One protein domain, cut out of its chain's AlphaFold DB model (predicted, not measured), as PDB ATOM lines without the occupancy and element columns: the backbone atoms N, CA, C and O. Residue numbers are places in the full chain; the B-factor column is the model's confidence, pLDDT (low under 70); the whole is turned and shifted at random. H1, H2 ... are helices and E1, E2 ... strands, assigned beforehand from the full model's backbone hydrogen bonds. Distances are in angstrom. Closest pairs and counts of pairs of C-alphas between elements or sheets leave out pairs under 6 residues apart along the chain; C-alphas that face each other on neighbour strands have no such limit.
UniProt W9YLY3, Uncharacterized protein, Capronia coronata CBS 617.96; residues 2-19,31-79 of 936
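AT A GLANCE: This is residues 2 to 19 and 31 to 79 of the 936 residues of an uncharacterized protein of Capronia coronata CBS 617.96 (UniProt W9YLY3). A small antiparallel sheet, order E2 E1 E3, is covered on one face by the long helix H1, whose residues 13 to 19 stick out free; H3 crosses residues 2 to 9 of H1, and H2 only grazes the sheet. The printed part has 67 residues with three named helices and three named strands, in the order H1 E1 E2 H2 H3 E3, class mixed. It is compact, radius of gyration of the C-alphas 11.9 A, spanning 29 by 26 by 24 A.

HOW THE PARTS SIT: H1, residues 2 to 19, is on the sheet of E1, 32 to 35, E2, 38 to 40, and E3, 75 to 78, making two layers, a helix on one face of a sheet. It lies over E3 at a height over the sheet of 8.2 A, slantwise to the strands at 37 degrees to E3 on the local plane; the closest C-alphas of the two, Ala 4 and Ile 75, are 6.4 A apart. E1 and E2 form a hairpin, with N 35 and O 38 2.8 A apart; between E1 and E3, N 34 and O 76 are 2.8 A apart. H2, residues 42 to 51, only grazes the sheet with residues 42 to 45. H3, residues 57 to 63, touches H1 about perpendicular at 86 degrees, closest C-alphas Ala 9 and Val 58, 5.1 A. E2, H2, H3 and E3 form a split strand-helix-strand unit, two strands running the same way with E1 between them, its crossover right-handed. In H1, H2 and H3 every O i to N i+4 pair is within hydrogen-bond range.

IN THESE COORDINATES: H1 runs 25.9 A from C-alpha 2 at (-6.417, 48.772, 93.993); H2 measures 14.4 A; E3 ends at C-alpha 78 at (-6.033, 38.532, 106.680).

THE WHOLE: Residues 20 to 30 are not printed, a gap of 17.6 A between C-alphas 19 and 31. The link H3 to E3 is long; residues 68 to 71 in it have pLDDT under 70.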
ATOM      1  N   ARG A   2      -7.742  48.104  94.144       91.81
ATOM      2  CA  ARG A   2      -6.417  48.772  93.993       91.81
ATOM      3  C   ARG A   2      -5.646  48.871  95.321       91.81
ATOM      4  O   ARG A   2      -4.524  48.398  95.399       91.81
ATOM      5  N   ALA A   3      -6.282  49.384  96.370       92.81
ATOM      6  CA  ALA A   3      -5.728  49.417  97.727       92.81
ATOM      7  C   ALA A   3      -5.362  48.019  98.281       92.81
ATOM      8  O   ALA A   3      -4.277  47.823  98.809       92.81
ATOM      9  N   ALA A   4      -6.191  46.996  98.042       94.31
ATOM     10  CA  ALA A   4      -5.854  45.607  98.383       94.31
ATOM     11  C   ALA A   4      -4.600  45.093  97.641       94.31
ATOM     12  O   ALA A   4      -3.809  44.356  98.218       94.31
ATOM     13  N   ALA A   5      -4.370  45.521  96.394       95.12
ATOM     14  CA  ALA A   5      -3.135  45.220  95.671       95.12
ATOM     15  C   ALA A   5      -1.912  45.957  96.240       95.12
ATOM     16  O   ALA A   5      -0.833  45.369  96.247       95.12
ATOM     17  N   ARG A   6      -2.074  47.183  96.771       94.25
ATOM     18  CA  ARG A   6      -1.019  47.873  97.543       94.25
ATOM     19  C   ARG A   6      -0.668  47.070  98.797       94.25
ATOM     20  O   ARG A   6       0.476  46.677  98.958       94.25
ATOM     21  N   LEU A   7      -1.665  46.686  99.597       94.19
ATOM     22  CA  LEU A   7      -1.450  45.864 100.797       94.19
ATOM     23  C   LEU A   7      -0.793  44.506 100.495       94.19
ATOM     24  O   LEU A   7       0.026  44.039 101.286       94.19
ATOM     25  N   LEU A   8      -1.116  43.873  99.359       94.75
ATOM     26  CA  LEU A   8      -0.428  42.658  98.911       94.75
ATOM     27  C   LEU A   8       1.031  42.939  98.519       94.75
ATOM     28  O   LEU A   8       1.913  42.168  98.895       94.75
ATOM     29  N   ALA A   9       1.292  44.038  97.802       94.56
ATOM     30  CA  ALA A   9       2.642  44.468  97.444       94.56
ATOM     31  C   ALA A   9       3.500  44.700  98.700       94.56
ATOM     32  O   ALA A   9       4.560  44.092  98.834       94.56
ATOM     33  N   ASP A  10       2.990  45.486  99.650       94.19
ATOM     34  CA  ASP A  10       3.653  45.802 100.918       94.19
ATOM     35  C   ASP A  10       3.914  44.546 101.762       94.19
ATOM     36  O   ASP A  10       4.921  44.450 102.466       94.19
ATOM     37  N   HIS A  11       2.998  43.571 101.726       93.38
ATOM     38  CA  HIS A  11       3.153  42.308 102.441       93.38
ATOM     39  C   HIS A  11       4.262  41.438 101.844       93.38
ATOM     40  O   HIS A  11       5.093  40.916 102.588       93.38
ATOM     41  N   LEU A  12       4.304  41.306 100.516       92.94
ATOM     42  CA  LEU A  12       5.350  40.552  99.822       92.94
ATOM     43  C   LEU A  12       6.723  41.219  99.980       92.94
ATOM     44  O   LEU A  12       7.716  40.529 100.196       92.94
ATOM     45  N   GLU A  13       6.784  42.550  99.954       93.75
ATOM     46  CA  GLU A  13       8.019  43.310 100.170       93.75
ATOM     47  C   GLU A  13       8.576  43.090 101.587       93.75
ATOM     48  O   GLU A  13       9.737  42.712 101.739       93.75
ATOM     49  N   LYS A  14       7.717  43.143 102.616       92.19
ATOM     50  CA  LYS A  14       8.083  42.788 104.002       92.19
ATOM     51  C   LYS A  14       8.539  41.330 104.152       92.19
ATOM     52  O   LYS A  14       9.447  41.057 104.939       92.19
ATOM     53  N   GLN A  15       7.954  40.386 103.406       88.50
ATOM     54  CA  GLN A  15       8.444  39.000 103.388       88.50
ATOM     55  C   GLN A  15       9.836  38.889 102.742       88.50
ATOM     56  O   GLN A  15      10.691  38.165 103.260       88.50
ATOM     57  N   HIS A  16      10.103  39.628 101.660       89.19
ATOM     58  CA  HIS A  16      11.424  39.665 101.025       89.19
ATOM     59  C   HIS A  16      12.503  40.265 101.940       89.19
ATOM     60  O   HIS A  16      13.587  39.686 102.044       89.19
ATOM     61  N   GLU A  17      12.209  41.358 102.652       89.62
ATOM     62  CA  GLU A  17      13.121  41.954 103.641       89.62
ATOM     63  C   GLU A  17      13.442  40.990 104.797       89.62
ATOM     64  O   GLU A  17      14.601  40.859 105.202       89.62
ATOM     65  N   GLY A  18      12.434  40.271 105.307       83.25
ATOM     66  CA  GLY A  18      12.617  39.271 106.361       83.25
ATOM     67  C   GLY A  18      13.473  38.078 105.918       83.25
ATOM     68  O   GLY A  18      14.355  37.635 106.657       83.25
ATOM     69  N   SER A  19      13.263  37.596 104.689       78.62
ATOM     70  CA  SER A  19      13.942  36.413 104.137       78.62
ATOM     71  C   SER A  19      15.468  36.578 104.036       78.62
ATOM     72  O   SER A  19      16.215  35.620 104.247       78.62
ATOM     73  N   VAL A  31      -3.026  34.287 101.470       93.31
ATOM     74  CA  VAL A  31      -3.464  35.560 102.054       93.31
ATOM     75  C   VAL A  31      -4.892  35.911 101.618       93.31
ATOM     76  O   VAL A  31      -5.163  35.991 100.420       93.31
ATOM     77  N   SER A  32      -5.805  36.162 102.558       94.62
ATOM     78  CA  SER A  32      -7.149  36.681 102.255       94.62
ATOM     79  C   SER A  32      -7.254  38.182 102.545       94.62
ATOM     80  O   SER A  32      -6.386  38.790 103.170       94.62
ATOM     81  N   PHE A  33      -8.305  38.821 102.036       96.06
ATOM     82  CA  PHE A  33      -8.535  40.258 102.163       96.06
ATOM     83  C   PHE A  33      -9.904  40.497 102.780       96.06
ATOM     84  O   PHE A  33     -10.900  40.058 102.218       96.06
ATOM     85  N   LEU A  34      -9.986  41.251 103.872       95.25
ATOM     86  CA  LEU A  34     -11.253  41.820 104.315       95.25
ATOM     87  C   LEU A  34     -11.467  43.131 103.552       95.25
ATOM     88  O   LEU A  34     -10.727  44.086 103.778       95.25
ATOM     89  N   ILE A  35     -12.434  43.188 102.640       92.75
ATOM     90  CA  ILE A  35     -12.771  44.383 101.854       92.75
ATOM     91  C   ILE A  35     -14.196  44.789 102.227       92.75
ATOM     92  O   ILE A  35     -15.135  44.046 101.970       92.75
ATOM     93  N   ARG A  36     -14.363  45.965 102.850       89.69
ATOM     94  CA  ARG A  36     -15.663  46.476 103.343       89.69
ATOM     95  C   ARG A  36     -16.407  45.510 104.281       89.69
ATOM     96  O   ARG A  36     -17.632  45.502 104.331       89.69
ATOM     97  N   GLY A  37     -15.659  44.703 105.032       88.44
ATOM     98  CA  GLY A  37     -16.204  43.697 105.948       88.44
ATOM     99  C   GLY A  37     -16.460  42.317 105.332       88.44
ATOM    100  O   GLY A  37     -16.757  41.394 106.082       88.44
ATOM    101  N   GLU A  38     -16.290  42.140 104.019       89.62
ATOM    102  CA  GLU A  38     -16.393  40.836 103.347       89.62
ATOM    103  C   GLU A  38     -15.007  40.198 103.187       89.62
ATOM    104  O   GLU A  38     -14.057  40.871 102.780       89.62
ATOM    105  N   GLU A  39     -14.867  38.904 103.495       94.25
ATOM    106  CA  GLU A  39     -13.622  38.167 103.252       94.25
ATOM    107  C   GLU A  39     -13.550  37.678 101.799       94.25
ATOM    108  O   GLU A  39     -14.361  36.875 101.345       94.25
ATOM    109  N   ILE A  40     -12.534  38.146 101.078       92.69
ATOM    110  CA  ILE A  40     -12.228  37.798  99.694       92.69
ATOM    111  C   ILE A  40     -10.941  36.968  99.673       92.69
ATOM    112  O   ILE A  40      -9.877  37.415 100.108       92.69
ATOM    113  N   SER A  41     -11.023  35.750  99.141       93.94
ATOM    114  CA  SER A  41      -9.870  34.848  99.020       93.94
ATOM    115  C   SER A  41      -8.804  35.377  98.046       93.94
ATOM    116  O   SER A  41      -9.121  36.094  97.091       93.94
ATOM    117  N   HIS A  42      -7.541  34.951  98.209       93.56
ATOM    118  CA  HIS A  42      -6.465  35.264  97.253       93.56
ATOM    119  C   HIS A  42      -6.851  34.923  95.805       93.56
ATOM    120  O   HIS A  42      -6.605  35.691  94.874       93.56
ATOM    121  N   ALA A  43      -7.494  33.767  95.614       89.19
ATOM    122  CA  ALA A  43      -7.900  33.276  94.305       89.19
ATOM    123  C   ALA A  43      -8.944  34.190  93.643       89.19
ATOM    124  O   ALA A  43      -8.848  34.458  92.441       89.19
ATOM    125  N   GLU A  44      -9.908  34.706  94.410       88.88
ATOM    126  CA  GLU A  44     -10.922  35.636  93.911       88.88
ATOM    127  C   GLU A  44     -10.362  37.043  93.671       88.88
ATOM    128  O   GLU A  44     -10.641  37.651  92.634       88.88
ATOM    129  N   PHE A  45      -9.478  37.517  94.550       94.69
ATOM    130  CA  PHE A  45      -8.703  38.734  94.330       94.69
ATOM    131  C   PHE A  45      -7.926  38.667  92.995       94.69
ATOM    132  O   PHE A  45      -8.103  39.526  92.128       94.69
ATOM    133  N   LEU A  46      -7.164  37.595  92.745       92.56
ATOM    134  CA  LEU A  46      -6.460  37.393  91.468       92.56
ATOM    135  C   LEU A  46      -7.417  37.202  90.276       92.56
ATOM    136  O   LEU A  46      -7.095  37.561  89.141       92.56
ATOM    137  N   ARG A  47      -8.608  36.631  90.494       86.81
ATOM    138  CA  ARG A  47      -9.653  36.496  89.464       86.81
ATOM    139  C   ARG A  47     -10.213  37.856  89.040       86.81
ATOM    140  O   ARG A  47     -10.475  38.043  87.851       86.81
ATOM    141  N   TYR A  48     -10.365  38.801  89.971       92.69
ATOM    142  CA  TYR A  48     -10.769  40.176  89.666       92.69
ATOM    143  C   TYR A  48      -9.757  40.861  88.735       92.69
ATOM    144  O   TYR A  48     -10.143  41.390  87.691       92.69
ATOM    145  N   PHE A  49      -8.463  40.794  89.058       93.06
ATOM    146  CA  PHE A  49      -7.421  41.445  88.257       93.06
ATOM    147  C   PHE A  49      -7.257  40.816  86.867       93.06
ATOM    148  O   PHE A  49      -7.259  41.546  85.872       93.06
ATOM    149  N   ARG A  50      -7.295  39.479  86.758       88.56
ATOM    150  CA  ARG A  50      -7.306  38.788  85.455       88.56
ATOM    151  C   ARG A  50      -8.486  39.209  84.567       88.56
ATOM    152  O   ARG A  50      -8.298  39.428  83.374       88.56
ATOM    153  N   ARG A  51      -9.687  39.420  85.128       76.31
ATOM    154  CA  ARG A  51     -10.848  39.960  84.378       76.31
ATOM    155  C   ARG A  51     -10.626  41.382  83.852       76.31
ATOM    156  O   ARG A  51     -11.212  41.743  82.838       76.31
ATOM    157  N   LYS A  52      -9.785  42.178  84.514       86.56
ATOM    158  CA  LYS A  52      -9.375  43.522  84.077       86.56
ATOM    159  C   LYS A  52      -8.107  43.516  83.207       86.56
ATOM    160  O   LYS A  52      -7.549  44.578  82.966       86.56
ATOM    161  N   LYS A  53      -7.684  42.343  82.704       87.06
ATOM    162  CA  LYS A  53      -6.454  42.127  81.911       87.06
ATOM    163  C   LYS A  53      -5.163  42.541  82.638       87.06
ATOM    164  O   LYS A  53      -4.164  42.860  82.005       87.06
ATOM    165  N   ILE A  54      -5.182  42.516  83.971       92.31
ATOM    166  CA  ILE A  54      -4.019  42.773  84.821       92.31
ATOM    167  C   ILE A  54      -3.503  41.416  85.301       92.31
ATOM    168  O   ILE A  54      -4.139  40.762  86.130       92.31
ATOM    169  N   ASN A  55      -2.374  40.977  84.741       92.44
ATOM    170  CA  ASN A  55      -1.776  39.676  85.059       92.44
ATOM    171  C   ASN A  55      -1.075  39.682  86.423       92.44
ATOM    172  O   ASN A  55      -1.169  38.706  87.161       92.44
ATOM    173  N   ASP A  56      -0.424  40.795  86.762       95.25
ATOM    174  CA  ASP A  56       0.249  41.014  88.039       95.25
ATOM    175  C   ASP A  56      -0.337  42.275  88.710       95.25
ATOM    176  O   ASP A  56      -0.077  43.394  88.251       95.25
ATOM    177  N   PRO A  57      -1.157  42.127  89.769       95.62
ATOM    178  CA  PRO A  57      -1.752  43.261  90.472       95.62
ATOM    179  C   PRO A  57      -0.731  44.085  91.264       95.62
ATOM    180  O   PRO A  57      -0.964  45.273  91.487       95.62
ATOM    181  N   VAL A  58       0.383  43.476  91.682       96.25
ATOM    182  CA  VAL A  58       1.446  44.113  92.470       96.25
ATOM    183  C   VAL A  58       2.300  44.990  91.565       96.25
ATOM    184  O   VAL A  58       2.492  46.170  91.859       96.25
ATOM    185  N   LYS A  59       2.737  44.466  90.415       95.88
ATOM    186  CA  LYS A  59       3.429  45.267  89.397       95.88
ATOM    187  C   LYS A  59       2.549  46.414  88.897       95.88
ATOM    188  O   LYS A  59       2.984  47.562  88.932       95.88
ATOM    189  N   TRP A  60       1.295  46.126  88.536       95.69
ATOM    190  CA  TRP A  60       0.346  47.145  88.072       95.69
ATOM    191  C   TRP A  60       0.153  48.279  89.082       95.69
ATOM    192  O   TRP A  60       0.130  49.448  88.703       95.69
ATOM    193  N   VAL A  61       0.024  47.969  90.378       94.94
ATOM    194  CA  VAL A  61      -0.204  49.027  91.369       94.94
ATOM    195  C   VAL A  61       1.040  49.876  91.634       94.94
ATOM    196  O   VAL A  61       0.878  51.057  91.926       94.94
ATOM    197  N   LYS A  62       2.249  49.313  91.470       93.31
ATOM    198  CA  LYS A  62       3.515  50.062  91.520       93.31
ATOM    199  C   LYS A  62       3.688  50.966  90.291       93.31
ATOM    200  O   LYS A  62       4.035  52.135  90.446       93.31
ATOM    201  N   GLU A  63       3.376  50.473  89.093       94.31
ATOM    202  CA  GLU A  63       3.434  51.250  87.840       94.31
ATOM    203  C   GLU A  63       2.383  52.376  87.789       94.31
ATOM    204  O   GLU A  63       2.657  53.464  87.288       94.31
ATOM    205  N   ASN A  64       1.193  52.156  88.355       89.44
ATOM    206  CA  ASN A  64       0.096  53.129  88.388       89.44
ATOM    207  C   ASN A  64      -0.025  53.872  89.736       89.44
ATOM    208  O   ASN A  64      -1.140  54.141  90.203       89.44
ATOM    209  N   THR A  65       1.104  54.227  90.358       82.75
ATOM    210  CA  THR A  65       1.141  54.980  91.626       82.75
ATOM    211  C   THR A  65       0.809  56.465  91.418       82.75
ATOM    212  O   THR A  65       1.661  57.340  91.514       82.75
ATOM    213  N   THR A  66      -0.459  56.772  91.147       76.31
ATOM    214  CA  THR A  66      -0.996  58.126  91.353       76.31
ATOM    215  C   THR A  66      -1.088  58.398  92.856       76.31
ATOM    216  O   THR A  66      -1.648  57.558  93.570       76.31
ATOM    217  N   GLU A  67      -0.621  59.566  93.316       74.88
ATOM    218  CA  GLU A  67      -0.571  60.011  94.731       74.88
ATOM    219  C   GLU A  67      -1.945  60.166  95.423       74.88
ATOM    220  O   GLU A  67      -2.047  60.719  96.514       74.88
ATOM    221  N   ASP A  68      -3.013  59.665  94.807       62.38
ATOM    222  CA  ASP A  68      -4.365  59.671  95.347       62.38
ATOM    223  C   ASP A  68      -4.457  58.710  96.549       62.38
ATOM    224  O   ASP A  68      -4.651  57.487  96.428       62.38
ATOM    225  N   SER A  69      -4.227  59.288  97.728       55.38
ATOM    226  CA  SER A  69      -4.238  58.659  99.047       55.38
ATOM    227  C   SER A  69      -5.668  58.486  99.566       55.38
ATOM    228  O   SER A  69      -6.023  58.974 100.641       55.38
ATOM    229  N   GLY A  70      -6.509  57.802  98.785       65.50
ATOM    230  CA  GLY A  70      -7.802  57.322  99.263       65.50
ATOM    231  C   GLY A  70      -7.599  56.418 100.480       65.50
ATOM    232  O   GLY A  70      -6.785  55.501 100.431       65.50
ATOM    233  N   SER A  71      -8.311  56.698 101.572       61.06
ATOM    234  CA  SER A  71      -8.119  56.058 102.877       61.06
ATOM    235  C   SER A  71      -8.302  54.536 102.824       61.06
ATOM    236  O   SER A  71      -9.401  54.050 102.554       61.06
ATOM    237  N   ASP A  72      -7.250  53.786 103.159       75.19
ATOM    238  CA  ASP A  72      -7.227  52.314 103.127       75.19
ATOM    239  C   ASP A  72      -8.034  51.637 104.267       75.19
ATOM    240  O   ASP A  72      -8.032  50.413 104.374       75.19
ATOM    241  N   GLU A  73      -8.748  52.397 105.111       81.88
ATOM    242  CA  GLU A  73      -9.406  51.910 106.345       81.88
ATOM    243  C   GLU A  73     -10.406  50.752 106.132       81.88
ATOM    244  O   GLU A  73     -10.556  49.886 107.000       81.88
ATOM    245  N   ASP A  74     -11.038  50.701 104.956       87.38
ATOM    246  CA  ASP A  74     -11.998  49.668 104.541       87.38
ATOM    247  C   ASP A  74     -11.348  48.338 104.107       87.38
ATOM    248  O   ASP A  74     -12.070  47.389 103.777       87.38
ATOM    249  N   ILE A  75     -10.012  48.248 104.042       92.12
ATOM    250  CA  ILE A  75      -9.307  47.057 103.552       92.12
ATOM    251  C   ILE A  75      -8.277  46.561 104.567       92.12
ATOM    252  O   ILE A  75      -7.369  47.279 104.974       92.12
ATOM    253  N   LYS A  76      -8.378  45.280 104.934       94.44
ATOM    254  CA  LYS A  76      -7.431  44.609 105.834       94.44
ATOM    255  C   LYS A  76      -6.902  43.337 105.194       94.44
ATOM    256  O   LYS A  76      -7.635  42.624 104.515       94.44
ATOM    257  N   LEU A  77      -5.631  43.045 105.435       93.62
ATOM    258  CA  LEU A  77      -4.994  41.817 104.982       93.62
ATOM    259  C   LEU A  77      -5.126  40.749 106.075       93.62
ATOM    260  O   LEU A  77      -4.628  40.930 107.185       93.62
ATOM    261  N   LEU A  78      -5.815  39.653 105.774       91.94
ATOM    262  CA  LEU A  78      -6.033  38.532 106.680       91.94
ATOM    263  C   LEU A  78      -4.983  37.442 106.411       91.94
ATOM    264  O   LEU A  78      -4.659  37.126 105.267       91.94
ATOM    265  N   GLY A  79      -4.413  36.879 107.480       82.44
ATOM    266  CA  GLY A  79      -3.319  35.899 107.403       82.44
ATOM    267  C   GLY A  79      -1.906  36.487 107.532       82.44
ATOM    268  O   GLY A  79      -0.954  35.732 107.720       82.44
TER     269      GLY A  79